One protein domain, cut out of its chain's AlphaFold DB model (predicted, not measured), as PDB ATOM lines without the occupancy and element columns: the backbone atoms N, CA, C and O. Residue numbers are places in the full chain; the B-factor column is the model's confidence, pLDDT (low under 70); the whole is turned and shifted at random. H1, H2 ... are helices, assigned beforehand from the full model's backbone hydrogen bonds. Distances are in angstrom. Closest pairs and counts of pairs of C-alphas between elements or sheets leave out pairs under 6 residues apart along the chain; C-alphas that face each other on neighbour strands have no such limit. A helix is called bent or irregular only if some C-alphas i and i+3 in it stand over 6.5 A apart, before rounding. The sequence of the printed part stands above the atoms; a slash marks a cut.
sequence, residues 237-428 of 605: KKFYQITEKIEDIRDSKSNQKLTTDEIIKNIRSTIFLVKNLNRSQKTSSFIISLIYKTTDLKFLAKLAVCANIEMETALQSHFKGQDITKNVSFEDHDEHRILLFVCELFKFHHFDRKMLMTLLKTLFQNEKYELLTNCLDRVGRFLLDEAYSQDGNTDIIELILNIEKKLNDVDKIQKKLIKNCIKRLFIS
ATOM      1  N   LYS A 237      68.196  87.354 188.288       73.31
ATOM      2  CA  LYS A 237      67.866  87.655 189.688       73.31
ATOM      3  C   LYS A 237      69.109  88.142 190.443       73.31
ATOM      4  O   LYS A 237      69.078  89.225 191.015       73.31
ATOM      5  N   LYS A 238      70.235  87.421 190.360       78.00
ATOM      6  CA  LYS A 238      71.509  87.816 190.994       78.00
ATOM      7  C   LYS A 238      72.100  89.118 190.447       78.00
ATOM      8  O   LYS A 238      72.732  89.853 191.194       78.00
ATOM      9  N   PHE A 239      71.965  89.400 189.151       82.25
ATOM     10  CA  PHE A 239      72.549  90.608 188.560       82.25
ATOM     11  C   PHE A 239      71.845  91.885 189.031       82.25
ATOM     12  O   PHE A 239      72.538  92.877 189.298       82.25
ATOM     13  N   TYR A 240      70.508  91.842 189.109       84.00
ATOM     14  CA  TYR A 240      69.652  92.971 189.487       84.00
ATOM     15  C   TYR A 240      69.398  93.072 191.000       84.00
ATOM     16  O   TYR A 240      69.062  94.145 191.490       84.00
ATOM     17  N   GLN A 241      69.650  92.006 191.767       78.94
ATOM     18  CA  GLN A 241      69.765  92.079 193.223       78.94
ATOM     19  C   GLN A 241      71.060  92.806 193.609       78.94
ATOM     20  O   GLN A 241      72.147  92.228 193.616       78.94
ATOM     21  N   ILE A 242      70.955  94.091 193.944       68.62
ATOM     22  CA  ILE A 242      72.056  94.843 194.553       68.62
ATOM     23  C   ILE A 242      71.999  94.586 196.059       68.62
ATOM     24  O   ILE A 242      71.330  95.289 196.808       68.62
ATOM     25  N   THR A 243      72.649  93.508 196.493       54.53
ATOM     26  CA  THR A 243      72.736  93.104 197.908       54.53
ATOM     27  C   THR A 243      73.833  93.837 198.672       54.53
ATOM     28  O   THR A 243      73.763  93.947 199.894       54.53
ATOM     29  N   GLU A 244      74.836  94.372 197.977       53.34
ATOM     30  CA  GLU A 244      75.879  95.177 198.602       53.34
ATOM     31  C   GLU A 244      75.406  96.625 198.720       53.34
ATOM     32  O   GLU A 244      75.400  97.381 197.746       53.34
ATOM     33  N   LYS A 245      75.058  97.044 199.941       48.56
ATOM     34  CA  LYS A 245      75.135  98.460 200.289       48.56
ATOM     35  C   LYS A 245      76.606  98.861 200.194       48.56
ATOM     36  O   LYS A 245      77.375  98.632 201.123       48.56
ATOM     37  N   ILE A 246      77.015  99.461 199.077       52.91
ATOM     38  CA  ILE A 246      78.344 100.080 198.912       52.91
ATOM     39  C   ILE A 246      78.383 101.402 199.714       52.91
ATOM     40  O   ILE A 246      78.825 102.440 199.231       52.91
ATOM     41  N   GLU A 247      77.855 101.401 200.940       46.84
ATOM     42  CA  GLU A 247      77.923 102.537 201.861       46.84
ATOM     43  C   GLU A 247      79.294 102.573 202.567       46.84
ATOM     44  O   GLU A 247      79.765 103.655 202.916       46.84
ATOM     45  N   ASP A 248      80.008 101.437 202.630       43.03
ATOM     46  CA  ASP A 248      81.258 101.297 203.394       43.03
ATOM     47  C   ASP A 248      82.566 101.345 202.584       43.03
ATOM     48  O   ASP A 248      83.647 101.341 203.171       43.03
ATOM     49  N   ILE A 249      82.538 101.461 201.248       46.94
ATOM     50  CA  ILE A 249      83.784 101.539 200.453       46.94
ATOM     51  C   ILE A 249      84.137 102.986 200.088       46.94
ATOM     52  O   ILE A 249      84.304 103.341 198.921       46.94
ATOM     53  N   ARG A 250      84.248 103.853 201.099       45.19
ATOM     54  CA  ARG A 250      84.896 105.165 200.951       45.19
ATOM     55  C   ARG A 250      86.385 105.022 201.218       45.19
ATOM     56  O   ARG A 250      86.862 105.344 202.302       45.19
ATOM     57  N   ASP A 251      87.127 104.590 200.206       45.09
ATOM     58  CA  ASP A 251      88.572 104.776 200.244       45.09
ATOM     59  C   ASP A 251      88.860 106.244 199.904       45.09
ATOM     60  O   ASP A 251      88.686 106.700 198.773       45.09
ATOM     61  N   SER A 252      89.235 107.021 200.917       43.75
ATOM     62  CA  SER A 252      89.446 108.478 200.875       43.75
ATOM     63  C   SER A 252      90.638 108.924 200.006       43.75
ATOM     64  O   SER A 252      91.110 110.052 200.137       43.75
ATOM     65  N   LYS A 253      91.138 108.058 199.112       43.94
ATOM     66  CA  LYS A 253      92.424 108.218 198.416       43.94
ATOM     67  C   LYS A 253      92.381 108.139 196.885       43.94
ATOM     68  O   LYS A 253      93.413 108.381 196.261       43.94
ATOM     69  N   SER A 254      91.243 107.859 196.246       49.03
ATOM     70  CA  SER A 254      91.175 107.856 194.774       49.03
ATOM     71  C   SER A 254      90.932 109.270 194.221       49.03
ATOM     72  O   SER A 254      89.801 109.739 194.122       49.03
ATOM     73  N   ASN A 255      92.021 109.968 193.882       49.81
ATOM     74  CA  ASN A 255      92.014 111.287 193.226       49.81
ATOM     75  C   ASN A 255      92.116 111.201 191.687       49.81
ATOM     76  O   ASN A 255      92.348 112.215 191.027       49.81
ATOM     77  N   GLN A 256      91.973 110.016 191.087       59.88
ATOM     78  CA  GLN A 256      92.140 109.853 189.643       59.88
ATOM     79  C   GLN A 256      90.822 110.131 188.908       59.88
ATOM     80  O   GLN A 256      89.836 109.416 189.063       59.88
ATOM     81  N   LYS A 257      90.793 111.191 188.093       66.56
ATOM     82  CA  LYS A 257      89.672 111.473 187.189       66.56
ATOM     83  C   LYS A 257      89.713 110.467 186.042       66.56
ATOM     84  O   LYS A 257      90.494 110.648 185.115       66.56
ATOM     85  N   LEU A 258      88.852 109.452 186.098       80.12
ATOM     86  CA  LEU A 258      88.625 108.578 184.950       80.12
ATOM     87  C   LEU A 258      88.093 109.408 183.777       80.12
ATOM     88  O   LEU A 258      87.192 110.231 183.939       80.12
ATOM     89  N   THR A 259      88.636 109.209 182.591       85.12
ATOM     90  CA  THR A 259      88.095 109.752 181.345       85.12
ATOM     91  C   THR A 259      86.796 109.034 180.966       85.12
ATOM     92  O   THR A 259      86.499 107.939 181.446       85.12
ATOM     93  N   THR A 260      85.991 109.644 180.094       84.88
ATOM     94  CA  THR A 260      84.778 109.000 179.563       84.88
ATOM     95  C   THR A 260      85.097 107.658 178.896       84.88
ATOM     96  O   THR A 260      84.372 106.692 179.121       84.88
ATOM     97  N   ASP A 261      86.206 107.572 178.161       85.06
ATOM     98  CA  ASP A 261      86.624 106.346 177.473       85.06
ATOM     99  C   ASP A 261      87.039 105.250 178.459       85.06
ATOM    100  O   ASP A 261      86.672 104.088 178.289       85.06
ATOM    101  N   GLU A 262      87.731 105.606 179.546       86.94
ATOM    102  CA  GLU A 262      88.061 104.663 180.619       86.94
ATOM    103  C   GLU A 262      86.809 104.153 181.338       86.94
ATOM    104  O   GLU A 262      86.744 102.973 181.686       86.94
ATOM    105  N   ILE A 263      85.797 105.004 181.527       85.62
ATOM    106  CA  ILE A 263      84.514 104.600 182.115       85.62
ATOM    107  C   ILE A 263      83.786 103.622 181.189       85.62
ATOM    108  O   ILE A 263      83.315 102.586 181.653       85.62
ATOM    109  N   ILE A 264      83.730 103.908 179.885       84.38
ATOM    110  CA  ILE A 264      83.081 103.033 178.897       84.38
ATOM    111  C   ILE A 264      83.815 101.692 178.803       84.38
ATOM    112  O   ILE A 264      83.179 100.642 178.889       84.38
ATOM    113  N   LYS A 265      85.152 101.708 178.716       84.75
ATOM    114  CA  LYS A 265      85.988 100.498 178.651       84.75
ATOM    115  C   LYS A 265      85.805  99.594 179.872       84.75
ATOM    116  O   LYS A 265      85.852  98.373 179.744       84.75
ATOM    117  N   ASN A 266      85.572 100.181 181.045       82.00
ATOM    118  CA  ASN A 266      85.435  99.457 182.308       82.00
ATOM    119  C   ASN A 266      83.980  99.336 182.796       82.00
ATOM    120  O   ASN A 266      83.768  98.958 183.947       82.00
ATOM    121  N   ILE A 267      82.970  99.610 181.955       82.56
ATOM    122  CA  ILE A 267      81.553  99.685 182.372       82.56
ATOM    123  C   ILE A 267      81.045  98.406 183.053       82.56
ATOM    124  O   ILE A 267      80.229  98.463 183.975       82.56
ATOM    125  N   ARG A 268      81.595  97.250 182.665       83.31
ATOM    126  CA  ARG A 268      81.278  95.929 183.234       83.31
ATOM    127  C   ARG A 268      81.822  95.729 184.651       83.31
ATOM    128  O   ARG A 268      81.265  94.942 185.413       83.31
ATOM    129  N   SER A 269      82.855  96.477 185.026       84.31
ATOM    130  CA  SER A 269      83.474  96.472 186.353       84.31
ATOM    131  C   SER A 269      82.842  97.550 187.237       84.31
ATOM    132  O   SER A 269      83.520  98.452 187.729       84.31
ATOM    133  N   THR A 270      81.523  97.475 187.442       80.81
ATOM    134  CA  THR A 270      80.739  98.539 188.095       80.81
ATOM    135  C   THR A 270      81.292  98.942 189.467       80.81
ATOM    136  O   THR A 270      81.391 100.129 189.752       80.81
ATOM    137  N   ILE A 271      81.744  97.984 190.284       78.69
ATOM    138  CA  ILE A 271      82.344  98.260 191.602       78.69
ATOM    139  C   ILE A 271      83.622  99.104 191.474       78.69
ATOM    140  O   ILE A 271      83.803 100.068 192.215       78.69
ATOM    141  N   PHE A 272      84.502  98.773 190.523       82.81
ATOM    142  CA  PHE A 272      85.714  99.552 190.258       82.81
ATOM    143  C   PHE A 272      85.365 100.986 189.849       82.81
ATOM    144  O   PHE A 272      85.971 101.931 190.353       82.81
ATOM    145  N   LEU A 273      84.361 101.157 188.987       84.00
ATOM    146  CA  LEU A 273      83.918 102.481 188.564       84.00
ATOM    147  C   LEU A 273      83.353 103.288 189.732       84.00
ATOM    148  O   LEU A 273      83.820 104.395 189.968       84.00
ATOM    149  N   VAL A 274      82.429 102.738 190.521       80.31
ATOM    150  CA  VAL A 274      81.833 103.441 191.677       80.31
ATOM    151  C   VAL A 274      82.904 103.988 192.635       80.31
ATOM    152  O   VAL A 274      82.760 105.114 193.134       80.31
ATOM    153  N   LYS A 275      83.994 103.232 192.845       76.25
ATOM    154  CA  LYS A 275      85.142 103.624 193.685       76.25
ATOM    155  C   LYS A 275      85.987 104.760 193.100       76.25
ATOM    156  O   LYS A 275      86.566 105.522 193.865       76.25
ATOM    157  N   ASN A 276      86.065 104.874 191.775       79.19
ATOM    158  CA  ASN A 276      86.968 105.801 191.082       79.19
ATOM    159  C   ASN A 276      86.248 106.962 190.370       79.19
ATOM    160  O   ASN A 276      86.896 107.873 189.861       79.19
ATOM    161  N   LEU A 277      84.912 106.971 190.337       82.81
ATOM    162  CA  LEU A 277      84.147 108.117 189.850       82.81
ATOM    163  C   LEU A 277      84.305 109.312 190.799       82.81
ATOM    164  O   LEU A 277      84.041 109.214 192.003       82.81
ATOM    165  N   ASN A 278      84.642 110.474 190.241       79.38
ATOM    166  CA  ASN A 278      84.681 111.724 190.999       79.38
ATOM    167  C   ASN A 278      83.269 112.324 191.193       79.38
ATOM    168  O   ASN A 278      82.300 111.895 190.569       79.38
ATOM    169  N   ARG A 279      83.144 113.371 192.025       75.44
ATOM    170  CA  ARG A 279      81.848 114.029 192.307       75.44
ATOM    171  C   ARG A 279      81.128 114.541 191.054       75.44
ATOM    172  O   ARG A 279      79.921 114.372 190.959       75.44
ATOM    173  N   SER A 280      81.843 115.124 190.088       77.00
ATOM    174  CA  SER A 280      81.229 115.645 188.851       77.00
ATOM    175  C   SER A 280      80.653 114.545 187.949       77.00
ATOM    176  O   SER A 280      79.711 114.790 187.201       77.00
ATOM    177  N   GLN A 281      81.175 113.323 188.067       79.88
ATOM    178  CA  GLN A 281      80.717 112.145 187.330       79.88
ATOM    179  C   GLN A 281      79.623 111.361 188.068       79.88
ATOM    180  O   GLN A 281      78.989 110.487 187.486       79.88
ATOM    181  N   LYS A 282      79.366 111.690 189.339       77.31
ATOM    182  CA  LYS A 282      78.249 111.162 190.136       77.31
ATOM    183  C   LYS A 282      77.017 112.056 190.000       77.31
ATOM    184  O   LYS A 282      76.412 112.452 190.988       77.31
ATOM    185  N   THR A 283      76.692 112.431 188.767       83.88
ATOM    186  CA  THR A 283      75.564 113.309 188.452       83.88
ATOM    187  C   THR A 283      74.691 112.678 187.379       83.88
ATOM    188  O   THR A 283      75.184 112.009 186.468       83.88
ATOM    189  N   SER A 284      73.384 112.911 187.461       85.62
ATOM    190  CA  SER A 284      72.420 112.355 186.510       85.62
ATOM    191  C   SER A 284      72.671 112.870 185.086       85.62
ATOM    192  O   SER A 284      72.559 112.107 184.131       85.62
ATOM    193  N   SER A 285      73.108 114.128 184.930       83.94
ATOM    194  CA  SER A 285      73.489 114.708 183.632       83.94
ATOM    195  C   SER A 285      74.687 113.998 183.000       83.94
ATOM    196  O   SER A 285      74.687 113.735 181.796       83.94
ATOM    197  N   PHE A 286      75.686 113.625 183.804       86.69
ATOM    198  CA  PHE A 286      76.820 112.851 183.317       86.69
ATOM    199  C   PHE A 286      76.392 111.448 182.875       86.69
ATOM    200  O   PHE A 286      76.755 111.033 181.775       86.69
ATOM    201  N   ILE A 287      75.571 110.743 183.662       89.00
ATOM    202  CA  ILE A 287      75.038 109.426 183.273       89.00
ATOM    203  C   ILE A 287      74.234 109.517 181.973       89.00
ATOM    204  O   ILE A 287      74.458 108.707 181.076       89.00
ATOM    205  N   ILE A 288      73.369 110.527 181.820       86.31
ATOM    206  CA  ILE A 288      72.617 110.760 180.577       86.31
ATOM    207  C   ILE A 288      73.575 110.941 179.393       86.31
ATOM    208  O   ILE A 288      73.389 110.314 178.355       86.31
ATOM    209  N   SER A 289      74.661 111.705 179.561       85.31
ATOM    210  CA  SER A 289      75.665 111.879 178.500       85.31
ATOM    211  C   SER A 289      76.379 110.578 178.096       85.31
ATOM    212  O   SER A 289      76.879 110.469 176.975       85.31
ATOM    213  N   LEU A 290      76.425 109.581 178.989       87.56
ATOM    214  CA  LEU A 290      77.017 108.271 178.720       87.56
ATOM    215  C   LEU A 290      76.061 107.316 178.002       87.56
ATOM    216  O   LEU A 290      76.548 106.413 177.322       87.56
ATOM    217  N   ILE A 291      74.738 107.510 178.094       86.88
ATOM    218  CA  ILE A 291      73.730 106.654 177.435       86.88
ATOM    219  C   ILE A 291      74.016 106.534 175.936       86.88
ATOM    220  O   ILE A 291      73.869 105.453 175.364       86.88
ATOM    221  N   TYR A 292      74.480 107.614 175.313       80.25
ATOM    222  CA  TYR A 292      74.806 107.679 173.888       80.25
ATOM    223  C   TYR A 292      76.160 107.064 173.531       80.25
ATOM    224  O   TYR A 292      76.394 106.700 172.385       80.25
ATOM    225  N   LYS A 293      77.050 106.912 174.514       76.56
ATOM    226  CA  LYS A 293      78.443 106.507 174.303       76.56
ATOM    227  C   LYS A 293      78.728 105.045 174.657       76.56
ATOM    228  O   LYS A 293      79.824 104.568 174.394       76.56
ATOM    229  N   THR A 294      77.770 104.320 175.242       75.56
ATOM    230  CA  THR A 294      77.940 102.904 175.623       75.56
ATOM    231  C   THR A 294      76.804 102.021 175.132       75.56
ATOM    232  O   THR A 294      75.641 102.339 175.332       75.56
ATOM    233  N   THR A 295      77.099 100.871 174.530       73.50
ATOM    234  CA  THR A 295      76.084  99.863 174.162       73.50
ATOM    235  C   THR A 295      75.538  99.099 175.378       73.50
ATOM    236  O   THR A 295      74.423  98.576 175.349       73.50
ATOM    237  N   ASP A 296      76.288  99.082 176.479       81.88
ATOM    238  CA  ASP A 296      76.067  98.246 177.662       81.88
ATOM    239  C   ASP A 296      75.149  98.932 178.710       81.88
ATOM    240  O   ASP A 296      75.486  99.054 179.890       81.88
ATOM    241  N   LEU A 297      73.945  99.364 178.298       87.19
ATOM    242  CA  LEU A 297      73.019 100.155 179.141       87.19
ATOM    243  C   LEU A 297      72.666  99.503 180.492       87.19
ATOM    244  O   LEU A 297      72.500 100.215 181.477       87.19
ATOM    245  N   LYS A 298      72.600  98.167 180.576       88.94
ATOM    246  CA  LYS A 298      72.334  97.444 181.839       88.94
ATOM    247  C   LYS A 298      73.414  97.685 182.900       88.94
ATOM    248  O   LYS A 298      73.122  97.776 184.088       88.94
ATOM    249  N   PHE A 299      74.670  97.812 182.470       89.44
ATOM    250  CA  PHE A 299      75.796  98.100 183.353       89.44
ATOM    251  C   PHE A 299      75.871  99.587 183.695       89.44
ATOM    252  O   PHE A 299      76.224  99.929 184.819       89.44
ATOM    253  N   LEU A 300      75.473 100.466 182.767       90.75
ATOM    254  CA  LEU A 300      75.304 101.890 183.059       90.75
ATOM    255  C   LEU A 300      74.188 102.125 184.093       90.75
ATOM    256  O   LEU A 300      74.369 102.925 185.006       90.75
ATOM    257  N   ALA A 301      73.069 101.401 183.996       90.94
ATOM    258  CA  ALA A 301      71.986 101.467 184.977       90.94
ATOM    259  C   ALA A 301      72.467 100.957 186.340       90.94
ATOM    260  O   ALA A 301      72.303 101.642 187.346       90.94
ATOM    261  N   LYS A 302      73.174  99.818 186.361       90.06
ATOM    262  CA  LYS A 302      73.816  99.296 187.574       90.06
ATOM    263  C   LYS A 302      74.788 100.302 188.194       90.06
ATOM    264  O   LYS A 302      74.805 100.456 189.407       90.06
ATOM    265  N   LEU A 303      75.573 101.006 187.376       88.12
ATOM    266  CA  LEU A 303      76.482 102.058 187.832       88.12
ATOM    267  C   LEU A 303      75.729 103.215 188.482       88.12
ATOM    268  O   LEU A 303      76.122 103.633 189.565       88.12
ATOM    269  N   ALA A 304      74.659 103.705 187.851       88.94
ATOM    270  CA  ALA A 304      73.840 104.780 188.401       88.94
ATOM    271  C   ALA A 304      73.252 104.393 189.767       88.94
ATOM    272  O   ALA A 304      73.384 105.153 190.725       88.94
ATOM    273  N   VAL A 305      72.707 103.179 189.875       88.19
ATOM    274  CA  VAL A 305      72.118 102.661 191.117       88.19
ATOM    275  C   VAL A 305      73.186 102.457 192.197       88.19
ATOM    276  O   VAL A 305      73.048 102.960 193.306       88.19
ATOM    277  N   CYS A 306      74.295 101.778 191.885       82.31
ATOM    278  CA  CYS A 306      75.379 101.539 192.846       82.31
ATOM    279  C   CYS A 306      76.105 102.827 193.270       82.31
ATOM    280  O   CYS A 306      76.665 102.884 194.363       82.31
ATOM    281  N   ALA A 307      76.121 103.857 192.419       80.62
ATOM    282  CA  ALA A 307      76.638 105.181 192.758       80.62
ATOM    283  C   ALA A 307      75.607 106.065 193.489       80.62
ATOM    284  O   ALA A 307      75.942 107.206 193.815       80.62
ATOM    285  N   ASN A 308      74.402 105.544 193.755       80.81
ATOM    286  CA  ASN A 308      73.277 106.235 194.383       80.81
ATOM    287  C   ASN A 308      72.912 107.553 193.674       80.81
ATOM    288  O   ASN A 308      72.773 108.603 194.301       80.81
ATOM    289  N   ILE A 309      72.840 107.511 192.341       83.50
ATOM    290  CA  ILE A 309      72.484 108.661 191.507       83.50
ATOM    291  C   ILE A 309      70.979 108.620 191.246       83.50
ATOM    292  O   ILE A 309      70.483 107.731 190.556       83.50
ATOM    293  N   GLU A 310      70.256 109.622 191.741       83.06
ATOM    294  CA  GLU A 310      68.831 109.778 191.460       83.06
ATOM    295  C   GLU A 310      68.604 110.112 189.978       83.06
ATOM    296  O   GLU A 310      68.876 111.219 189.503       83.06
ATOM    297  N   MET A 311      68.119 109.128 189.221       83.88
ATOM    298  CA  MET A 311      67.870 109.281 187.783       83.88
ATOM    299  C   MET A 311      66.444 109.733 187.461       83.88
ATOM    300  O   MET A 311      66.227 110.340 186.415       83.88
ATOM    301  N   GLU A 312      65.474 109.461 188.334       75.50
ATOM    302  CA  GLU A 312      64.050 109.643 188.035       75.50
ATOM    303  C   GLU A 312      63.691 111.105 187.728       75.50
ATOM    304  O   GLU A 312      63.115 111.392 186.681       75.50
ATOM    305  N   THR A 313      64.105 112.048 188.576       72.25
ATOM    306  CA  THR A 313      63.840 113.488 188.400       72.25
ATOM    307  C   THR A 313      64.529 114.068 187.163       72.25
ATOM    308  O   THR A 313      63.954 114.911 186.468       72.25
ATOM    309  N   ALA A 314      65.741 113.605 186.851       72.75
ATOM    310  CA  ALA A 314      66.496 114.031 185.677       72.75
ATOM    311  C   ALA A 314      65.878 113.503 184.376       72.75
ATOM    312  O   ALA A 314      65.752 114.255 183.414       72.75
ATOM    313  N   LEU A 315      65.431 112.244 184.366       75.75
ATOM    314  CA  LEU A 315      64.728 111.643 183.231       75.75
ATOM    315  C   LEU A 315      63.358 112.294 183.036       75.75
ATOM    316  O   LEU A 315      63.033 112.695 181.926       75.75
ATOM    317  N   GLN A 316      62.597 112.513 184.111       69.94
ATOM    318  CA  GLN A 316      61.362 113.298 184.055       69.94
ATOM    319  C   GLN A 316      61.610 114.686 183.463       69.94
ATOM    320  O   GLN A 316      60.848 115.126 182.615       69.94
ATOM    321  N   SER A 317      62.676 115.373 183.880       67.50
ATOM    322  CA  SER A 317      63.024 116.701 183.359       67.50
ATOM    323  C   SER A 317      63.447 116.672 181.891       67.50
ATOM    324  O   SER A 317      63.107 117.589 181.152       67.50
ATOM    325  N   HIS A 318      64.122 115.604 181.461       67.44
ATOM    326  CA  HIS A 318      64.455 115.372 180.058       67.44
ATOM    327  C   HIS A 318      63.194 115.230 179.197       67.44
ATOM    328  O   HIS A 318      63.120 115.789 178.111       67.44
ATOM    329  N   PHE A 319      62.165 114.571 179.729       62.69
ATOM    330  CA  PHE A 319      60.877 114.455 179.059       62.69
ATOM    331  C   PHE A 319      59.948 115.674 179.269       62.69
ATOM    332  O   PHE A 319      59.027 115.861 178.489       62.69
ATOM    333  N   LYS A 320      60.172 116.551 180.266       49.47
ATOM    334  CA  LYS A 320      59.275 117.676 180.651       49.47
ATOM    335  C   LYS A 320      59.143 118.815 179.625       49.47
ATOM    336  O   LYS A 320      58.365 119.735 179.864       49.47
ATOM    337  N   GLY A 321      59.847 118.766 178.496       46.22
ATOM    338  CA  GLY A 321      59.588 119.657 177.355       46.22
ATOM    339  C   GLY A 321      58.425 119.201 176.463       46.22
ATOM    340  O   GLY A 321      57.928 119.989 175.662       46.22
ATOM    341  N   GLN A 322      57.979 117.951 176.605       45.56
ATOM    342  CA  GLN A 322      56.910 117.344 175.821       45.56
ATOM    343  C   GLN A 322      55.982 116.610 176.788       45.56
ATOM    344  O   GLN A 322      56.413 115.783 177.584       45.56
ATOM    345  N   ASP A 323      54.694 116.935 176.782       42.34
ATOM    346  CA  ASP A 323      53.716 116.237 177.610       42.34
ATOM    347  C   ASP A 323      53.732 114.744 177.218       42.34
ATOM    348  O   ASP A 323      53.213 114.358 176.166       42.34
ATOM    349  N   ILE A 324      54.383 113.909 178.046       44.75
ATOM    350  CA  ILE A 324      54.615 112.459 177.848       44.75
ATOM    351  C   ILE A 324      53.301 111.720 177.556       44.75
ATOM    352  O   ILE A 324      53.276 110.613 177.019       44.75
ATOM    353  N   THR A 325      52.186 112.341 177.919       45.00
ATOM    354  CA  THR A 325      50.850 111.797 177.758       45.00
ATOM    355  C   THR A 325      50.231 112.057 176.387       45.00
ATOM    356  O   THR A 325      49.217 111.425 176.095       45.00
ATOM    357  N   LYS A 326      50.779 112.951 175.541       40.50
ATOM    358  CA  LYS A 326      50.068 113.364 174.316       40.50
ATOM    359  C   LYS A 326      50.873 113.560 173.036       40.50
ATOM    360  O   LYS A 326      50.270 113.318 172.005       40.50
ATOM    361  N   ASN A 327      52.150 113.953 173.038       39.53
ATOM    362  CA  ASN A 327      52.886 114.196 171.779       39.53
ATOM    363  C   ASN A 327      54.408 114.143 171.986       39.53
ATOM    364  O   ASN A 327      55.055 115.187 172.044       39.53
ATOM    365  N   VAL A 328      54.979 112.942 172.102       45.22
ATOM    366  CA  VAL A 328      56.440 112.780 172.035       45.22
ATOM    367  C   VAL A 328      56.838 112.482 170.591       45.22
ATOM    368  O   VAL A 328      56.345 111.516 169.997       45.22
ATOM    369  N   SER A 329      57.686 113.326 169.998       42.88
ATOM    370  CA  SER A 329      58.190 113.127 168.634       42.88
ATOM    371  C   SER A 329      59.357 112.142 168.648       42.88
ATOM    372  O   SER A 329      60.515 112.541 168.614       42.88
ATOM    373  N   PHE A 330      59.049 110.845 168.655       52.62
ATOM    374  CA  PHE A 330      60.041 109.758 168.617       52.62
ATOM    375  C   PHE A 330      60.752 109.621 167.248       52.62
ATOM    376  O   PHE A 330      60.811 108.527 166.688       52.62
ATOM    377  N   GLU A 331      61.183 110.726 166.640       47.56
ATOM    378  CA  GLU A 331      61.968 110.742 165.396       47.56
ATOM    379  C   GLU A 331      63.480 110.740 165.677       47.56
ATOM    380  O   GLU A 331      64.255 110.305 164.826       47.56
ATOM    381  N   ASP A 332      63.899 111.116 166.891       56.53
ATOM    382  CA  ASP A 332      65.305 111.131 167.288       56.53
ATOM    383  C   ASP A 332      65.768 109.781 167.860       56.53
ATOM    384  O   ASP A 332      65.256 109.270 168.863       56.53
ATOM    385  N   HIS A 333      66.831 109.227 167.263       56.38
ATOM    386  CA  HIS A 333      67.541 108.035 167.752       56.38
ATOM    387  C   HIS A 333      67.972 108.143 169.227       56.38
ATOM    388  O   HIS A 333      68.165 107.123 169.900       56.38
ATOM    389  N   ASP A 334      68.113 109.368 169.726       63.69
ATOM    390  CA  ASP A 334      68.549 109.662 171.079       63.69
ATOM    391  C   ASP A 334      67.469 109.335 172.130       63.69
ATOM    392  O   ASP A 334      67.757 108.689 173.147       63.69
ATOM    393  N   GLU A 335      66.200 109.638 171.849       68.69
ATOM    394  CA  GLU A 335      65.082 109.357 172.760       68.69
ATOM    395  C   GLU A 335      64.850 107.848 172.939       68.69
ATOM    396  O   GLU A 335      64.538 107.375 174.039       68.69
ATOM    397  N   HIS A 336      65.095 107.058 171.886       76.88
ATOM    398  CA  HIS A 336      64.999 105.597 171.937       76.88
ATOM    399  C   HIS A 336      65.958 105.006 172.976       76.88
ATOM    400  O   HIS A 336      65.590 104.118 173.750       76.88
ATOM    401  N   ARG A 337      67.203 105.497 173.026       82.19
ATOM    402  CA  ARG A 337      68.224 104.970 173.943       82.19
ATOM    403  C   ARG A 337      67.917 105.305 175.395       82.19
ATOM    404  O   ARG A 337      68.148 104.463 176.266       82.19
ATOM    405  N   ILE A 338      67.372 106.490 175.656       85.00
ATOM    406  CA  ILE A 338      66.930 106.880 176.999       85.00
ATOM    407  C   ILE A 338      65.779 105.992 177.461       85.00
ATOM    408  O   ILE A 338      65.804 105.499 178.587       85.00
ATOM    409  N   LEU A 339      64.807 105.715 176.595       85.69
ATOM    410  CA  LEU A 339      63.688 104.838 176.927       85.69
ATOM    411  C   LEU A 339      64.152 103.398 177.242       85.69
ATOM    412  O   LEU A 339      63.688 102.772 178.199       85.69
ATOM    413  N   LEU A 340      65.130 102.882 176.491       88.44
ATOM    414  CA  LEU A 340      65.761 101.591 176.788       88.44
ATOM    415  C   LEU A 340      66.542 101.612 178.108       88.44
ATOM    416  O   LEU A 340      66.573 100.606 178.815       88.44
ATOM    417  N   PHE A 341      67.151 102.742 178.466       90.69
ATOM    418  CA  PHE A 341      67.812 102.925 179.755       90.69
ATOM    419  C   PHE A 341      66.808 102.986 180.921       90.69
ATOM    420  O   PHE A 341      67.042 102.365 181.956       90.69
ATOM    421  N   VAL A 342      65.649 103.628 180.738       90.69
ATOM    422  CA  VAL A 342      64.524 103.599 181.694       90.69
ATOM    423  C   VAL A 342      64.068 102.159 181.959       90.69
ATOM    424  O   VAL A 342      63.890 101.765 183.112       90.69
ATOM    425  N   CYS A 343      63.958 101.343 180.905       91.88
ATOM    426  CA  CYS A 343      63.642  99.917 181.024       91.88
ATOM    427  C   CYS A 343      64.676  99.152 181.872       91.88
ATOM    428  O   CYS A 343      64.315  98.217 182.583       91.88
ATOM    429  N   GLU A 344      65.958  99.531 181.817       92.62
ATOM    430  CA  GLU A 344      67.010  98.953 182.667       92.62
ATOM    431  C   GLU A 344      66.900  99.405 184.128       92.62
ATOM    432  O   GLU A 344      67.018  98.575 185.027       92.62
ATOM    433  N   LEU A 345      66.629 100.691 184.381       91.12
ATOM    434  CA  LEU A 345      66.467 101.228 185.738       91.12
ATOM    435  C   LEU A 345      65.279 100.615 186.486       91.12
ATOM    436  O   LEU A 345      65.392 100.338 187.681       91.12
ATOM    437  N   PHE A 346      64.167 100.350 185.793       90.69
ATOM    438  CA  PHE A 346      63.011  99.665 186.380       90.69
ATOM    439  C   PHE A 346      63.389  98.304 186.985       90.69
ATOM    440  O   PHE A 346      62.953  97.970 188.084       90.69
ATOM    441  N   LYS A 347      64.258  97.539 186.312       90.50
ATOM    442  CA  LYS A 347      64.712  96.219 186.788       90.50
ATOM    443  C   LYS A 347      65.558  96.291 188.062       90.50
ATOM    444  O   LYS A 347      65.726  95.282 188.727       90.50
ATOM    445  N   PHE A 348      66.068  97.469 188.418       87.44
ATOM    446  CA  PHE A 348      66.740  97.738 189.693       87.44
ATOM    447  C   PHE A 348      65.821  98.410 190.728       87.44
ATOM    448  O   PHE A 348      66.313  98.916 191.733       87.44
ATOM    449  N   HIS A 349      64.506  98.468 190.483       84.19
ATOM    450  CA  HIS A 349      63.535  99.224 191.284       84.19
ATOM    451  C   HIS A 349      63.851 100.726 191.402       84.19
ATOM    452  O   HIS A 349      63.397 101.387 192.331       84.19
ATOM    453  N   HIS A 350      64.611 101.279 190.453       84.75
ATOM    454  CA  HIS A 350      65.037 102.682 190.459       84.75
ATOM    455  C   HIS A 350      64.225 103.558 189.486       84.75
ATOM    456  O   HIS A 350      64.615 104.683 189.166       84.75
ATOM    457  N   PHE A 351      63.108 103.022 188.985       86.38
ATOM    458  CA  PHE A 351      62.131 103.725 188.162       86.38
ATOM    459  C   PHE A 351      60.729 103.161 188.419       86.38
ATOM    460  O   PHE A 351      60.567 101.944 188.535       86.38
ATOM    461  N   ASP A 352      59.725 104.032 188.497       84.25
ATOM    462  CA  ASP A 352      58.360 103.655 188.868       84.25
ATOM    463  C   ASP A 352      57.639 102.813 187.794       84.25
ATOM    464  O   ASP A 352      57.696 103.091 186.588       84.25
ATOM    465  N   ARG A 353      56.895 101.793 188.248       86.69
ATOM    466  CA  ARG A 353      56.114 100.899 187.378       86.69
ATOM    467  C   ARG A 353      55.019 101.656 186.633       86.69
ATOM    468  O   ARG A 353      54.847 101.433 185.435       86.69
ATOM    469  N   LYS A 354      54.258 102.524 187.313       83.94
ATOM    470  CA  LYS A 354      53.115 103.227 186.701       83.94
ATOM    471  C   LYS A 354      53.598 104.165 185.605       83.94
ATOM    472  O   LYS A 354      52.988 104.218 184.535       83.94
ATOM    473  N   MET A 355      54.718 104.843 185.833       82.94
ATOM    474  CA  MET A 355      55.375 105.670 184.826       82.94
ATOM    475  C   MET A 355      55.849 104.849 183.622       82.94
ATOM    476  O   MET A 355      55.522 105.205 182.489       82.94
ATOM    477  N   LEU A 356      56.548 103.728 183.842       88.12
ATOM    478  CA  LEU A 356      56.976 102.843 182.753       88.12
ATOM    479  C   LEU A 356      55.778 102.319 181.947       88.12
ATOM    480  O   LEU A 356      55.781 102.378 180.720       88.12
ATOM    481  N   MET A 357      54.720 101.865 182.617       89.00
ATOM    482  CA  MET A 357      53.509 101.386 181.948       89.00
ATOM    483  C   MET A 357      52.790 102.486 181.167       89.00
ATOM    484  O   MET A 357      52.252 102.214 180.094       89.00
ATOM    485  N   THR A 358      52.796 103.722 181.668       85.38
ATOM    486  CA  THR A 358      52.249 104.880 180.947       85.38
ATOM    487  C   THR A 358      53.043 105.137 179.671       85.38
ATOM    488  O   THR A 358      52.440 105.243 178.609       85.38
ATOM    489  N   LEU A 359      54.380 105.122 179.740       85.25
ATOM    490  CA  LEU A 359      55.250 105.249 178.565       85.25
ATOM    491  C   LEU A 359      54.952 104.168 177.516       85.25
ATOM    492  O   LEU A 359      54.750 104.485 176.347       85.25
ATOM    493  N   LEU A 360      54.856 102.898 177.924       90.50
ATOM    494  CA  LEU A 360      54.547 101.798 177.003       90.50
ATOM    495  C   LEU A 360      53.155 101.945 176.361       90.50
ATOM    496  O   LEU A 360      52.992 101.689 175.168       90.50
ATOM    497  N   LYS A 361      52.151 102.396 177.126       88.56
ATOM    498  CA  LYS A 361      50.808 102.689 176.600       88.56
ATOM    499  C   LYS A 361      50.833 103.849 175.602       88.56
ATOM    500  O   LYS A 361      50.205 103.729 174.554       88.56
ATOM    501  N   THR A 362      51.589 104.912 175.875       83.56
ATOM    502  CA  THR A 362      51.779 106.037 174.946       83.56
ATOM    503  C   THR A 362      52.420 105.578 173.634       83.56
ATOM    504  O   THR A 362      51.960 105.963 172.562       83.56
ATOM    505  N   LEU A 363      53.449 104.723 173.682       86.12
ATOM    506  CA  LEU A 363      54.078 104.173 172.470       86.12
ATOM    507  C   LEU A 363      53.093 103.361 171.633       86.12
ATOM    508  O   LEU A 363      53.077 103.476 170.411       86.12
ATOM    509  N   PHE A 364      52.262 102.556 172.297       88.00
ATOM    510  CA  PHE A 364      51.222 101.782 171.634       88.00
ATOM    511  C   PHE A 364      50.143 102.673 171.002       88.00
ATOM    512  O   PHE A 364      49.727 102.421 169.873       88.00
ATOM    513  N   GLN A 365      49.703 103.720 171.704       85.62
ATOM    514  CA  GLN A 365      48.705 104.675 171.207       85.62
ATOM    515  C   GLN A 365      49.211 105.477 170.004       85.62
ATOM    516  O   GLN A 365      48.438 105.721 169.086       85.62
ATOM    517  N   ASN A 366      50.499 105.824 169.995       81.56
ATOM    518  CA  ASN A 366      51.161 106.540 168.901       81.56
ATOM    519  C   ASN A 366      51.735 105.614 167.815       81.56
ATOM    520  O   ASN A 366      52.535 106.059 166.995       81.56
ATOM    521  N   GLU A 367      51.384 104.324 167.838       84.81
ATOM    522  CA  GLU A 367      51.764 103.343 166.809       84.81
ATOM    523  C   GLU A 367      53.292 103.198 166.618       84.81
ATOM    524  O   GLU A 367      53.788 102.766 165.579       84.81
ATOM    525  N   LYS A 368      54.075 103.497 167.666       83.94
ATOM    526  CA  LYS A 368      55.539 103.341 167.701       83.94
ATOM    527  C   LYS A 368      55.925 101.897 168.036       83.94
ATOM    528  O   LYS A 368      56.601 101.622 169.028       83.94
ATOM    529  N   TYR A 369      55.464 100.955 167.213       82.50
ATOM    530  CA  TYR A 369      55.538  99.518 167.492       82.50
ATOM    531  C   TYR A 369      56.963  98.976 167.626       82.50
ATOM    532  O   TYR A 369      57.217  98.151 168.500       82.50
ATOM    533  N   GLU A 370      57.904  99.450 166.811       79.50
ATOM    534  CA  GLU A 370      59.300  99.010 166.889       79.50
ATOM    535  C   GLU A 370      59.914  99.344 168.255       79.50
ATOM    536  O   GLU A 370      60.399  98.458 168.963       79.50
ATOM    537  N   LEU A 371      59.798 100.602 168.681       81.69
ATOM    538  CA  LEU A 371      60.295 101.047 169.978       81.69
ATOM    539  C   LEU A 371      59.576 100.343 171.138       81.69
ATOM    540  O   LEU A 371      60.228  99.878 172.073       81.69
ATOM    541  N   LEU A 372      58.251 100.193 171.043       87.31
ATOM    542  CA  LEU A 372      57.450  99.450 172.014       87.31
ATOM    543  C   LEU A 372      57.964  98.018 172.194       87.31
ATOM    544  O   LEU A 372      58.180  97.583 173.323       87.31
ATOM    545  N   THR A 373      58.194  97.288 171.102       83.69
ATOM    546  CA  THR A 373      58.699  95.911 171.190       83.69
ATOM    547  C   THR A 373      60.129  95.822 171.707       83.69
ATOM    548  O   THR A 373      60.410  94.930 172.498       83.69
ATOM    549  N   ASN A 374      61.008  96.768 171.363       83.31
ATOM    550  CA  ASN A 374      62.362  96.818 171.918       83.31
ATOM    551  C   ASN A 374      62.344  97.037 173.437       83.31
ATOM    552  O   ASN A 374      63.133  96.435 174.167       83.31
ATOM    553  N   CYS A 375      61.427  97.868 173.937       88.62
ATOM    554  CA  CYS A 375      61.213  98.027 175.372       88.62
ATOM    555  C   CYS A 375      60.646  96.758 176.006       88.62
ATOM    556  O   CYS A 375      61.177  96.293 177.013       88.62
ATOM    557  N   LEU A 376      59.612  96.163 175.407       87.81
ATOM    558  CA  LEU A 376      59.007  94.926 175.897       87.81
ATOM    559  C   LEU A 376      60.017  93.771 175.939       87.81
ATOM    560  O   LEU A 376      60.116  93.113 176.968       87.81
ATOM    561  N   ASP A 377      60.847  93.577 174.915       81.38
ATOM    562  CA  ASP A 377      61.923  92.574 174.935       81.38
ATOM    563  C   ASP A 377      62.897  92.784 176.109       81.38
ATOM    564  O   ASP A 377      63.500  91.836 176.611       81.38
ATOM    565  N   ARG A 378      63.042  94.028 176.572       85.06
ATOM    566  CA  ARG A 378      64.013  94.419 177.595       85.06
ATOM    567  C   ARG A 378      63.481  94.369 179.024       85.06
ATOM    568  O   ARG A 378      64.274  94.155 179.946       85.06
ATOM    569  N   VAL A 379      62.178  94.595 179.209       88.12
ATOM    570  CA  VAL A 379      61.540  94.742 180.531       88.12
ATOM    571  C   VAL A 379      60.247  93.947 180.707       88.12
ATOM    572  O   VAL A 379      59.818  93.726 181.832       88.12
ATOM    573  N   GLY A 380      59.634  93.451 179.634       86.75
ATOM    574  CA  GLY A 380      58.332  92.785 179.676       86.75
ATOM    575  C   GLY A 380      58.312  91.539 180.562       86.75
ATOM    576  O   GLY A 380      57.372  91.369 181.328       86.75
ATOM    577  N   ARG A 381      59.379  90.724 180.560       78.62
ATOM    578  CA  ARG A 381      59.504  89.579 181.487       78.62
ATOM    579  C   ARG A 381      59.563  90.013 182.954       78.62
ATOM    580  O   ARG A 381      58.961  89.360 183.791       78.62
ATOM    581  N   PHE A 382      60.234  91.123 183.257       83.62
ATOM    582  CA  PHE A 382      60.270  91.680 184.612       83.62
ATOM    583  C   PHE A 382      58.910  92.267 185.002       83.62
ATOM    584  O   PHE A 382      58.462  92.064 186.116       83.62
ATOM    585  N   LEU A 383      58.204  92.933 184.083       84.69
ATOM    586  CA  LEU A 383      56.845  93.432 184.335       84.69
ATOM    587  C   LEU A 383      55.827  92.313 184.598       84.69
ATOM    588  O   LEU A 383      54.818  92.572 185.254       84.69
ATOM    589  N   LEU A 384      56.089  91.115 184.071       77.50
ATOM    590  CA  LEU A 384      55.307  89.896 184.271       77.50
ATOM    591  C   LEU A 384      55.768  89.070 185.490       77.50
ATOM    592  O   LEU A 384      55.058  88.149 185.885       77.50
ATOM    593  N   ASP A 385      56.928  89.362 186.083       74.81
ATOM    594  CA  ASP A 385      57.443  88.642 187.251       74.81
ATOM    595  C   ASP A 385      56.790  89.170 188.541       74.81
ATOM    596  O   ASP A 385      56.704  90.379 188.776       74.81
ATOM    597  N   GLU A 386      56.326  88.254 189.396       64.88
ATOM    598  CA  GLU A 386      55.579  88.583 190.618       64.88
ATOM    599  C   GLU A 386      56.401  89.439 191.598       64.88
ATOM    600  O   GLU A 386      55.849  90.329 192.246       64.88
ATOM    601  N   ALA A 387      57.730  89.265 191.651       65.75
ATOM    602  CA  ALA A 387      58.597  90.049 192.535       65.75
ATOM    603  C   ALA A 387      58.640  91.545 192.168       65.75
ATOM    604  O   ALA A 387      58.998  92.381 192.996       65.75
ATOM    605  N   TYR A 388      58.248  91.894 190.940       69.19
ATOM    606  CA  TYR A 388      58.221  93.259 190.410       69.19
ATOM    607  C   TYR A 388      56.790  93.810 190.282       69.19
ATOM    608  O   TYR A 388      56.565  94.855 189.656       69.19
ATOM    609  N   SER A 389      55.806  93.120 190.867       63.38
ATOM    610  CA  SER A 389      54.390  93.399 190.660       63.38
ATOM    611  C   SER A 389      53.570  93.353 191.959       63.38
ATOM    612  O   SER A 389      52.807  92.418 192.197       63.38
ATOM    613  N   GLN A 390      53.660  94.420 192.765       52.84
ATOM    614  CA  GLN A 390      52.936  94.551 194.043       52.84
ATOM    615  C   GLN A 390      51.394  94.481 193.909       52.84
ATOM    616  O   GLN A 390      50.743  93.977 194.818       52.84
ATOM    617  N   ASP A 391      50.826  94.897 192.766       53.53
ATOM    618  CA  ASP A 391      49.372  94.904 192.486       53.53
ATOM    619  C   ASP A 391      48.936  93.854 191.425       53.53
ATOM    620  O   ASP A 391      47.794  93.847 190.949       53.53
ATOM    621  N   GLY A 392      49.839  92.941 191.046       56.94
ATOM    622  CA  GLY A 392      49.632  91.933 189.993       56.94
ATOM    623  C   GLY A 392      49.869  92.423 188.550       56.94
ATOM    624  O   GLY A 392      49.898  93.614 188.258       56.94
ATOM    625  N   ASN A 393      50.014  91.481 187.613       68.62
ATOM    626  CA  ASN A 393      50.494  91.739 186.242       68.62
ATOM    627  C   ASN A 393      49.404  92.204 185.256       68.62
ATOM    628  O   ASN A 393      49.540  92.064 184.039       68.62
ATOM    629  N   THR A 394      48.269  92.683 185.765       63.56
ATOM    630  CA  THR A 394      47.062  92.906 184.951       63.56
ATOM    631  C   THR A 394      47.283  93.990 183.893       63.56
ATOM    632  O   THR A 394      46.832  93.852 182.761       63.56
ATOM    633  N   ASP A 395      48.022  95.038 184.247       72.69
ATOM    634  CA  ASP A 395      48.331  96.194 183.403       72.69
ATOM    635  C   ASP A 395      49.159  95.834 182.156       72.69
ATOM    636  O   ASP A 395      48.845  96.285 181.051       72.69
ATOM    637  N   ILE A 396      50.198  95.011 182.312       84.31
ATOM    638  CA  ILE A 396      51.050  94.554 181.209       84.31
ATOM    639  C   ILE A 396      50.339  93.509 180.351       84.31
ATOM    640  O   ILE A 396      50.450  93.542 179.126       84.31
ATOM    641  N   ILE A 397      49.538  92.632 180.960       72.88
ATOM    642  CA  ILE A 397      48.724  91.658 180.225       72.88
ATOM    643  C   ILE A 397      47.679  92.376 179.368       72.88
ATOM    644  O   ILE A 397      47.512  92.043 178.198       72.88
ATOM    645  N   GLU A 398      47.004  93.385 179.916       76.75
ATOM    646  CA  GLU A 398      46.036  94.196 179.179       76.75
ATOM    647  C   GLU A 398      46.693  94.934 178.006       76.75
ATOM    648  O   GLU A 398      46.149  94.943 176.900       76.75
ATOM    649  N   LEU A 399      47.886  95.501 178.215       83.75
ATOM    650  CA  LEU A 399      48.658  96.117 177.138       83.75
ATOM    651  C   LEU A 399      48.970  95.103 176.024       83.75
ATOM    652  O   LEU A 399      48.704  95.394 174.861       83.75
ATOM    653  N   ILE A 400      49.465  93.909 176.364       82.25
ATOM    654  CA  ILE A 400      49.779  92.855 175.385       82.25
ATOM    655  C   ILE A 400      48.520  92.407 174.631       82.25
ATOM    656  O   ILE A 400      48.547  92.299 173.407       82.25
ATOM    657  N   LEU A 401      47.394  92.230 175.325       71.88
ATOM    658  CA  LEU A 401      46.108  91.894 174.706       71.88
ATOM    659  C   LEU A 401      45.628  92.972 173.728       71.88
ATOM    660  O   LEU A 401      45.089  92.659 172.668       71.88
ATOM    661  N   ASN A 402      45.803  94.245 174.076       78.44
ATOM    662  CA  ASN A 402      45.431  95.353 173.199       78.44
ATOM    663  C   ASN A 402      46.346  95.432 171.970       78.44
ATOM    664  O   ASN A 402      45.849  95.654 170.864       78.44
ATOM    665  N   ILE A 403      47.646  95.172 172.143       82.31
ATOM    666  CA  ILE A 403      48.597  95.025 171.036       82.31
ATOM    667  C   ILE A 403      48.158  93.894 170.096       82.31
ATOM    668  O   ILE A 403      48.120  94.092 168.883       82.31
ATOM    669  N   GLU A 404      47.763  92.737 170.635       70.19
ATOM    670  CA  GLU A 404      47.305  91.604 169.825       70.19
ATOM    671  C   GLU A 404      46.026  91.897 169.039       70.19
ATOM    672  O   GLU A 404      45.937  91.536 167.866       70.19
ATOM    673  N   LYS A 405      45.046  92.580 169.643       75.62
ATOM    674  CA  LYS A 405      43.805  92.966 168.947       75.62
ATOM    675  C   LYS A 405      44.081  93.830 167.718       75.62
ATOM    676  O   LYS A 405      43.457  93.618 166.683       75.62
ATOM    677  N   LYS A 406      45.045  94.750 167.819       77.81
ATOM    678  CA  LYS A 406      45.456  95.626 166.714       77.81
ATOM    679  C   LYS A 406      46.359  94.946 165.676       77.81
ATOM    680  O   LYS A 406      46.650  95.557 164.656       77.81
ATOM    681  N   LEU A 407      46.771  93.678 165.851       75.62
ATOM    682  CA  LEU A 407      47.652  92.972 164.896       75.62
ATOM    683  C   LEU A 407      47.081  92.853 163.476       75.62
ATOM    684  O   LEU A 407      47.821  92.541 162.539       75.62
ATOM    685  N   ASN A 408      45.767  92.979 163.308       72.25
ATOM    686  CA  ASN A 408      45.133  92.925 161.993       72.25
ATOM    687  C   ASN A 408      45.160  94.266 161.257       72.25
ATOM    688  O   ASN A 408      45.059  94.249 160.035       72.25
ATOM    689  N   ASP A 409      45.397  95.359 161.980       78.25
ATOM    690  CA  ASP A 409      45.367  96.726 161.455       78.25
ATOM    691  C   ASP A 409      46.774  97.270 161.149       78.25
ATOM    692  O   ASP A 409      46.916  98.324 160.538       78.25
ATOM    693  N   VAL A 410      47.823  96.542 161.548       80.31
ATOM    694  CA  VAL A 410      49.235  96.872 161.284       80.31
ATOM    695  C   VAL A 410      49.785  96.151 160.058       80.31
ATOM    696  O   VAL A 410      49.368  95.039 159.712       80.31
ATOM    697  N   ASP A 411      50.784  96.764 159.421       79.31
ATOM    698  CA  ASP A 411      51.448  96.199 158.252       79.31
ATOM    699  C   ASP A 411      52.146  94.860 158.557       79.31
ATOM    700  O   ASP A 411      52.417  94.478 159.700       79.31
ATOM    701  N   LYS A 412      52.469  94.110 157.499       74.62
ATOM    702  CA  LYS A 412      53.026  92.753 157.600       74.62
ATOM    703  C   LYS A 412      54.358  92.692 158.364       74.62
ATOM    704  O   LYS A 412      54.617  91.683 159.028       74.62
ATOM    705  N   ILE A 413      55.202  93.719 158.257       71.56
ATOM    706  CA  ILE A 413      56.523  93.773 158.897       71.56
ATOM    707  C   ILE A 413      56.341  94.017 160.393       71.56
ATOM    708  O   ILE A 413      56.818  93.214 161.201       71.56
ATOM    709  N   GLN A 414      55.574  95.042 160.766       74.12
ATOM    710  CA  GLN A 414      55.261  95.338 162.165       74.12
ATOM    711  C   GLN A 414      54.504  94.190 162.834       74.12
ATOM    712  O   GLN A 414      54.853  93.770 163.936       74.12
ATOM    713  N   LYS A 415      53.540  93.580 162.136       75.12
ATOM    714  CA  LYS A 415      52.812  92.396 162.610       75.12
ATOM    715  C   LYS A 415      53.753  91.246 162.967       75.12
ATOM    716  O   LYS A 415      53.563  90.592 163.992       75.12
ATOM    717  N   LYS A 416      54.766  90.977 162.135       71.62
ATOM    718  CA  LYS A 416      55.776  89.937 162.399       71.62
ATOM    719  C   LYS A 416      56.633  90.297 163.615       71.62
ATOM    720  O   LYS A 416      56.891  89.439 164.457       71.62
ATOM    721  N   LEU A 417      57.049  91.553 163.705       72.69
ATOM    722  CA  LEU A 417      57.906  92.077 164.763       72.69
ATOM    723  C   LEU A 417      57.217  92.017 166.139       72.69
ATOM    724  O   LEU A 417      57.771  91.443 167.078       72.69
ATOM    725  N   ILE A 418      55.962  92.462 166.218       74.69
ATOM    726  CA  ILE A 418      55.111  92.363 167.410       74.69
ATOM    727  C   ILE A 418      54.891  90.905 167.814       74.69
ATOM    728  O   ILE A 418      55.127  90.550 168.968       74.69
ATOM    729  N   LYS A 419      54.491  90.038 166.873       71.12
ATOM    730  CA  LYS A 419      54.280  88.610 167.162       71.12
ATOM    731  C   LYS A 419      55.529  87.951 167.741       71.12
ATOM    732  O   LYS A 419      55.421  87.189 168.694       71.12
ATOM    733  N   ASN A 420      56.705  88.258 167.197       67.69
ATOM    734  CA  ASN A 420      57.968  87.716 167.691       67.69
ATOM    735  C   ASN A 420      58.306  88.217 169.100       67.69
ATOM    736  O   ASN A 420      58.723  87.415 169.932       67.69
ATOM    737  N   CYS A 421      58.112  89.508 169.375       77.00
ATOM    738  CA  CYS A 421      58.320  90.077 170.707       77.00
ATOM    739  C   CYS A 421      57.400  89.415 171.741       77.00
ATOM    740  O   CYS A 421      57.879  88.865 172.729       77.00
ATOM    741  N   ILE A 422      56.093  89.360 171.464       74.00
ATOM    742  CA  ILE A 422      55.102  88.695 172.323       74.00
ATOM    743  C   ILE A 422      55.496  87.233 172.559       74.00
ATOM    744  O   ILE A 422      55.528  86.786 173.700       74.00
ATOM    745  N   LYS A 423      55.894  86.505 171.506       69.62
ATOM    746  CA  LYS A 423      56.394  85.132 171.640       69.62
ATOM    747  C   LYS A 423      57.569  85.064 172.629       69.62
ATOM    748  O   LYS A 423      57.541  84.252 173.547       69.62
ATOM    749  N   ARG A 424      58.573  85.940 172.497       67.00
ATOM    750  CA  ARG A 424      59.766  85.973 173.366       67.00
ATOM    751  C   ARG A 424      59.465  86.302 174.827       67.00
ATOM    752  O   ARG A 424      60.137  85.758 175.704       67.00
ATOM    753  N   LEU A 425      58.472  87.146 175.106       69.25
ATOM    754  CA  LEU A 425      58.046  87.449 176.481       69.25
ATOM    755  C   LEU A 425      57.610  86.198 177.247       69.25
ATOM    756  O   LEU A 425      57.735  86.144 178.469       69.25
ATOM    757  N   PHE A 426      57.123  85.203 176.516       63.03
ATOM    758  CA  PHE A 426      56.421  84.050 177.053       63.03
ATOM    759  C   PHE A 426      57.111  82.708 176.751       63.03
ATOM    760  O   PHE A 426      56.559  81.651 177.042       63.03
ATOM    761  N   ILE A 427      58.303  82.737 176.148       54.09
ATOM    762  CA  ILE A 427      59.179  81.570 175.979       54.09
ATOM    763  C   ILE A 427      60.146  81.521 177.175       54.09
ATOM    764  O   ILE A 427      60.754  82.540 177.513       54.09
ATOM    765  N   SER A 428      60.322  80.354 177.806       49.41
ATOM    766  CA  SER A 428      61.350  80.164 178.844       49.41
ATOM    767  C   SER A 428      62.758  80.173 178.241       49.41
ATOM    768  O   SER A 428      62.927  79.844 177.073       49.41
TER     769      SER A 428
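This is residues 237 to 428 of the 605 residues of an uncharacterized protein of Pseudoloma neurophilia (UniProt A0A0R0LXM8). An elongated all-helix body has an up-and-down bundle of five longer helices, H7 to H11, at one end and a cluster of shorter helices, H2 to H5, at the other. H7 lies in the middle and joins the two, packing on H4 and H5 as well as on H8 and H9. The long link of residues 241 to 259 loops out round the far side of the short-helix cluster. The printed part has 192 residues, with eleven helices, H1 to H11 in chain order, and no named strand. It is compact, with a radius of gyration of the C-alphas of 18.0 A, and spans 61 by 33 by 26 A.

The longest helix by residues is H9, residues 369 to 384, 19.3 A long, from C-alpha 369 at (55.538, 99.518, 167.492); it has a kink of 58 degrees near residue 378 and is irregular, with C-alphas 378 and 381 7.7 A apart. Beside it in the chain are H8, residues 353 to 365, 18.2 A, and H10, residues 394 to 408, 23.0 A, irregular with C-alphas 405 and 408 7.1 A apart. H7 is residues 333 to 346, 20.9 A. H11, residues 412 to 425, 20.2 A, ends at C-alpha 425, (58.046, 87.449, 176.481). The shorter helices are H1, residues 237 to 240, from (67.866, 87.655, 189.688); H2, 260 to 265; H3, 270 to 276; H4, 284 to 291; H5, 297 to 306; and H6, 312 to 319.

H7 and H9 are the hub, touching four helices each. H9 touches H11 the same way at a shallow tilt of 13 degrees, closest C-alphas Arg 381 and Leu 425, 5.6 A. H9 touches H7 at 6 degrees, closest C-alphas Cys 343 and Val 379, 5.6 A. H8 and H9, and H10 and H11, are among the helical hairpins. H8 touches H10, closest C-alphas Lys 361 and Leu 399, 6.9 A. With residues 340 to 345 alone, H7 touches H5 at a steep tilt of 50 degrees, closest C-alphas Ala 301 and Leu 345, 5.6 A. H4 and H5 form a hairpin, closest C-alphas Ile 291 and Leu 297, 6.8 A. H3 touches H5, closest C-alphas Thr 270 and Leu 303, 5.5 A. H1 to H5, H2 to H3 and H6 to H4 are close but not clearly touching. Every O i to N i+4 pair is within hydrogen-bond range in H2 to H6, H8 and H11, against 9 of 10 in H7, 10 of 12 in H9 and 10 of 11 in H10; H1 is too short for one.

The C-alphas of Lys 253 and Asn 408, farthest apart, are 61.6 A apart. The printed part has no cut. The links H1 to H2 and H6 to H7 are long. Mean pLDDT of the printed part is 74.9, under 70 at residues 242 to 257, 316 to 335, 386 to 394, 420 and 423 to 428.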